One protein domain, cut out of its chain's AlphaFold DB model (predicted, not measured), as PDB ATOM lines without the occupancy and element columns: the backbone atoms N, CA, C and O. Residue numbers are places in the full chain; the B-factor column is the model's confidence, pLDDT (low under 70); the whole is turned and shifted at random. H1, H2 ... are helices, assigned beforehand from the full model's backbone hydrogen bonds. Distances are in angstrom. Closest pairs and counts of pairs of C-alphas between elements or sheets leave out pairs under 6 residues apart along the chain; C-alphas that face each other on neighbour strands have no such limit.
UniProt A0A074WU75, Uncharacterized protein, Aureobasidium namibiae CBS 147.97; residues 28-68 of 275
ATOM      1  N   PRO A  28      34.242  48.113 -50.133       93.19
ATOM      2  CA  PRO A  28      34.964  48.219 -48.860       93.19
ATOM      3  C   PRO A  28      34.962  49.637 -48.271       93.19
ATOM      4  O   PRO A  28      34.900  49.791 -47.052       93.19
ATOM      5  N   ASP A  29      34.944  50.671 -49.116       94.25
ATOM      6  CA  ASP A  29      34.890  52.066 -48.659       94.25
ATOM      7  C   ASP A  29      33.597  52.406 -47.909       94.25
ATOM      8  O   ASP A  29      33.628  53.217 -46.985       94.25
ATOM      9  N   ALA A  30      32.467  51.782 -48.261       94.62
ATOM     10  CA  ALA A  30      31.202  51.998 -47.560       94.62
ATOM     11  C   ALA A  30      31.265  51.430 -46.134       94.62
ATOM     12  O   ALA A  30      30.832  52.081 -45.184       94.62
ATOM     13  N   VAL A  31      31.885  50.256 -45.972       95.56
ATOM     14  CA  VAL A  31      32.124  49.646 -44.656       95.56
ATOM     15  C   VAL A  31      33.117  50.486 -43.852       95.56
ATOM     16  O   VAL A  31      32.865  50.787 -42.688       95.56
ATOM     17  N   ALA A  32      34.211  50.939 -44.469       95.12
ATOM     18  CA  ALA A  32      35.181  51.817 -43.813       95.12
ATOM     19  C   ALA A  32      34.546  53.146 -43.367       95.12
ATOM     20  O   ALA A  32      34.816  53.637 -42.272       95.12
ATOM     21  N   HIS A  33      33.665  53.722 -44.187       94.31
ATOM     22  CA  HIS A  33      32.904  54.913 -43.828       94.31
ATOM     23  C   HIS A  33      31.978  54.661 -42.634       94.31
ATOM     24  O   HIS A  33      32.022  55.429 -41.676       94.31
ATOM     25  N   PHE A  34      31.222  53.561 -42.639       95.44
ATOM     26  CA  PHE A  34      30.377  53.163 -41.511       95.44
ATOM     27  C   PHE A  34      31.180  52.992 -40.210       95.44
ATOM     28  O   PHE A  34      30.778  53.503 -39.164       95.44
ATOM     29  N   ILE A  35      32.344  52.337 -40.274       96.12
ATOM     30  CA  ILE A  35      33.253  52.158 -39.128       96.12
ATOM     31  C   ILE A  35      33.719  53.517 -38.588       96.12
ATOM     32  O   ILE A  35      33.671  53.734 -37.377       96.12
ATOM     33  N   ARG A  36      34.123  54.446 -39.470       95.06
ATOM     34  CA  ARG A  36      34.523  55.812 -39.078       95.06
ATOM     35  C   ARG A  36      33.390  56.576 -38.408       95.06
ATOM     36  O   ARG A  36      33.609  57.164 -37.356       95.06
ATOM     37  N   GLN A  37      32.198  56.558 -39.002       95.50
ATOM     38  CA  GLN A  37      31.042  57.298 -38.493       95.50
ATOM     39  C   GLN A  37      30.626  56.853 -37.090       95.50
ATOM     40  O   GLN A  37      30.223  57.684 -36.285       95.50
ATOM     41  N   ASN A  38      30.752  55.559 -36.794       97.12
ATOM     42  CA  ASN A  38      30.379  54.992 -35.499       97.12
ATOM     43  C   ASN A  38      31.556  54.900 -34.513       97.12
ATOM     44  O   ASN A  38      31.391  54.357 -33.424       97.12
ATOM     45  N   GLY A  39      32.750  55.383 -34.881       96.00
ATOM     46  CA  GLY A  39      33.934  55.322 -34.017       96.00
ATOM     47  C   GLY A  39      34.344  53.896 -33.631       96.00
ATOM     48  O   GLY A  39      34.861  53.678 -32.536       96.00
ATOM     49  N   ILE A  40      34.096  52.912 -34.501       96.38
ATOM     50  CA  ILE A  40      34.359  51.501 -34.196       96.38
ATOM     51  C   ILE A  40      35.871  51.250 -34.233       96.38
ATOM     52  O   ILE A  40      36.519  51.415 -35.270       96.38
ATOM     53  N   SER A  41      36.427  50.810 -33.102       97.06
ATOM     54  CA  SER A  41      37.832  50.413 -32.976       97.06
ATOM     55  C   SER A  41      37.943  48.889 -32.836       97.06
ATOM     56  O   SER A  41      37.349  48.326 -31.914       97.06
ATOM     57  N   PRO A  42      38.672  48.194 -33.725       96.56
ATOM     58  CA  PRO A  42      38.799  46.743 -33.658       96.56
ATOM     59  C   PRO A  42      39.692  46.298 -32.490       96.56
ATOM     60  O   PRO A  42      40.804  46.798 -32.309       96.56
ATOM     61  N   VAL A  43      39.245  45.281 -31.752       97.12
ATOM     62  CA  VAL A  43      40.073  44.563 -30.772       97.12
ATOM     63  C   VAL A  43      40.847  43.473 -31.507       97.12
ATOM     64  O   VAL A  43      40.358  42.368 -31.719       97.12
ATOM     65  N   TRP A  44      42.072  43.785 -31.931       96.06
ATOM     66  CA  TRP A  44      42.869  42.908 -32.800       96.06
ATOM     67  C   TRP A  44      43.135  41.493 -32.257       96.06
ATOM     68  O   TRP A  44      43.470  40.616 -33.050       96.06
ATOM     69  N   GLY A  45      43.001  41.267 -30.945       96.88
ATOM     70  CA  GLY A  45      43.128  39.942 -30.326       96.88
ATOM     71  C   GLY A  45      41.984  38.981 -30.665       96.88
ATOM     72  O   GLY A  45      42.223  37.782 -30.768       96.88
ATOM     73  N   ASP A  46      40.786  39.514 -30.920       95.81
ATOM     74  CA  ASP A  46      39.566  38.725 -31.149       95.81
ATOM     75  C   ASP A  46      39.162  38.681 -32.632       95.81
ATOM     76  O   ASP A  46      38.270  37.936 -33.040       95.81
ATOM     77  N   VAL A  47      39.817  39.485 -33.476       95.50
ATOM     78  CA  VAL A  47      39.504  39.573 -34.905       95.50
ATOM     79  C   VAL A  47      40.118  38.398 -35.663       95.50
ATOM     80  O   VAL A  47      41.336  38.222 -35.710       95.50
ATOM     81  N   ALA A  48      39.270  37.635 -36.356       95.50
ATOM     82  CA  ALA A  48      39.716  36.594 -37.274       95.50
ATOM     83  C   ALA A  48      40.493  37.202 -38.458       95.50
ATOM     84  O   ALA A  48      39.945  37.937 -39.282       95.50
ATOM     85  N   LEU A  49      41.786  36.881 -38.556       96.38
ATOM     86  CA  LEU A  49      42.659  37.411 -39.602       96.38
ATOM     87  C   LEU A  49      42.573  36.598 -40.905       96.38
ATOM     88  O   LEU A  49      42.439  35.371 -40.870       96.38
ATOM     89  N   PRO A  50      42.758  37.239 -42.075       96.56
ATOM     90  CA  PRO A  50      42.946  36.526 -43.331       96.56
ATOM     91  C   PRO A  50      44.155  35.581 -43.278       96.56
ATOM     92  O   PRO A  50      45.210  35.921 -42.733       96.56
ATOM     93  N   ARG A  51      44.038  34.401 -43.903       97.19
ATOM     94  CA  ARG A  51      45.134  33.418 -43.960       97.19
ATOM     95  C   ARG A  51      46.406  34.051 -44.542       97.19
ATOM     96  O   ARG A  51      46.370  34.666 -45.605       97.19
ATOM     97  N   GLY A  52      47.532  33.872 -43.851       97.88
ATOM     98  CA  GLY A  52      48.841  34.390 -44.271       97.88
ATOM     99  C   GLY A  52      49.081  35.876 -43.973       97.88
ATOM    100  O   GLY A  52      50.100  36.415 -44.405       97.88
ATOM    101  N   ARG A  53      48.178  36.548 -43.246       98.19
ATOM    102  CA  ARG A  53      48.370  37.923 -42.762       98.19
ATOM    103  C   ARG A  53      48.655  37.932 -41.265       98.19
ATOM    104  O   ARG A  53      48.119  37.125 -40.516       98.19
ATOM    105  N   THR A  54      49.514  38.854 -40.837       98.31
ATOM    106  CA  THR A  54      49.797  39.088 -39.415       98.31
ATOM    107  C   THR A  54      48.943  40.239 -38.886       98.31
ATOM    108  O   THR A  54      48.548  41.118 -39.656       98.31
ATOM    109  N   VAL A  55      48.716  40.282 -37.565       98.00
ATOM    110  CA  VAL A  55      47.999  41.383 -36.887       98.00
ATOM    111  C   VAL A  55      48.560  42.749 -37.296       98.00
ATOM    112  O   VAL A  55      47.810  43.664 -37.625       98.00
ATOM    113  N   ASN A  56      49.889  42.880 -37.356       98.06
ATOM    114  CA  ASN A  56      50.563  44.131 -37.718       98.06
ATOM    115  C   ASN A  56      50.253  44.578 -39.156       98.06
ATOM    116  O   ASN A  56      50.122  45.770 -39.418       98.06
ATOM    117  N   GLN A  57      50.112  43.639 -40.097       98.12
ATOM    118  CA  GLN A  57      49.745  43.976 -41.477       98.12
ATOM    119  C   GLN A  57      48.289  44.435 -41.572       98.12
ATOM    120  O   GLN A  57      48.006  45.418 -42.254       98.12
ATOM    121  N   CYS A  58      47.376  43.737 -40.893       98.06
ATOM    122  CA  CYS A  58      45.954  44.080 -40.890       98.06
ATOM    123  C   CYS A  58      45.694  45.421 -40.196       98.06
ATOM    124  O   CYS A  58      44.980  46.257 -40.745       98.06
ATOM    125  N   SER A  59      46.332  45.663 -39.048       97.88
ATOM    126  CA  SER A  59      46.238  46.940 -38.332       97.88
ATOM    127  C   SER A  59      46.825  48.099 -39.125       97.88
ATOM    128  O   SER A  59      46.156  49.115 -39.296       97.88
ATOM    129  N   SER A  60      48.020  47.943 -39.698       98.06
ATOM    130  CA  SER A  60      48.619  48.970 -40.557       98.06
ATOM    131  C   SER A  60      47.731  49.314 -41.759       98.06
ATOM    132  O   SER A  60      47.534  50.492 -42.060       98.06
ATOM    133  N   TRP A  61      47.148  48.305 -42.413       97.44
ATOM    134  CA  TRP A  61      46.206  48.513 -43.515       97.44
ATOM    135  C   TRP A  61      44.935  49.243 -43.061       97.44
ATOM    136  O   TRP A  61      44.523  50.200 -43.713       97.44
ATOM    137  N   PHE A  62      44.357  48.849 -41.923       97.31
ATOM    138  CA  PHE A  62      43.174  49.497 -41.357       97.31
ATOM    139  C   PHE A  62      43.425  50.983 -41.085       97.31
ATOM    140  O   PHE A  62      42.698  51.827 -41.602       97.31
ATOM    141  N   TYR A  63      44.497  51.328 -40.363       96.94
ATOM    142  CA  TYR A  63      44.820  52.729 -40.076       96.94
ATOM    143  C   TYR A  63      45.155  53.529 -41.336       96.94
ATOM    144  O   TYR A  63      44.815  54.706 -41.408       96.94
ATOM    145  N   SER A  64      45.758  52.904 -42.351       96.56
ATOM    146  CA  SER A  64      45.985  53.550 -43.649       96.56
ATOM    147  C   SER A  64      44.672  54.008 -44.296       96.56
ATOM    148  O   SER A  64      44.594  55.128 -44.793       96.56
ATOM    149  N   ILE A  65      43.620  53.186 -44.232       95.19
ATOM    150  CA  ILE A  65      42.298  53.522 -44.784       95.19
ATOM    151  C   ILE A  65      41.564  54.531 -43.902       95.19
ATOM    152  O   ILE A  65      40.950  55.468 -44.409       95.19
ATOM    153  N   MET A  66      41.640  54.365 -42.583       94.81
ATOM    154  CA  MET A  66      40.966  55.256 -41.637       94.81
ATOM    155  C   MET A  66      41.544  56.675 -41.674       94.81
ATOM    156  O   MET A  66      40.783  57.635 -41.571       94.81
ATOM    157  N   ASN A  67      42.857  56.800 -41.889       94.31
ATOM    158  CA  ASN A  67      43.565  58.076 -41.995       94.31
ATOM    159  C   ASN A  67      43.514  58.691 -43.395       94.31
ATOM    160  O   ASN A  67      43.984  59.817 -43.569       94.31
ATOM    161  N   GLN A  68      42.980  57.987 -44.401       89.94
ATOM    162  CA  GLN A  68      42.754  58.634 -45.685       89.94
ATOM    163  C   GLN A  68      41.751  59.764 -45.465       89.94
ATOM    164  O   GLN A  68      40.660  59.485 -44.946       89.94
TER     165      GLN A  68
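AT A GLANCE: This is residues 28 to 68 of the 275 residues of an uncharacterized protein of Aureobasidium namibiae CBS 147.97 (UniProt A0A074WU75). Two helices, H1 and H2, meet near their C-terminal ends and make a corner, and the long link between them closes the shape into a loose, open frame. H2 makes one long side and H1 one short end; residues 39 to 45 run back along the opposite long side, and residues 46 to 54 fold round the far end into H2. The printed part has 41 residues, with two named helices in the order H1, H2 and no named strand, and its class is all helix. It is only just compact, close to loose, with a radius of gyration of the C-alphas of 10.5 A, and the C-alphas span 28 by 19 by 15 A.

IN THESE COORDINATES: H1 is residues 28 to 37, 14.3 A from first to last C-alpha, and begins at C-alpha 28 at (34.964, 48.219, -48.860). Residues 38 to 54 hold no named element. H2 is residues 55 to 66, 16.3 A long from C-alpha 55 at (47.999, 41.383, -36.887) to C-alpha 66 at (40.966, 55.256, -41.637). Residues 67 and 68 follow it.

HOW THE PARTS SIT: H1 and H2 only just touch, with 3 pairs of C-alphas within 8 A. The closest C-alphas are those of Arg 36 and Met 66, 7.0 A apart, and H2 touches H1 with residues 65 to 66 alone. Their lines are about perpendicular, at 78 degrees, and their centres are 13.9 A apart. In H1 and H2 every O i to N i+4 pair is within hydrogen-bond range.

THE WHOLE: The two C-alphas farthest apart are those of Gln 37 and Gly 52, at 29.6 A. The link from H1 to H2, with 17 residues, is long; its C-alphas lie 7 to 16 A from the mean of all C-alphas. The printed part has no cut. Its mean pLDDT is 96.2, and no printed residue is under 70.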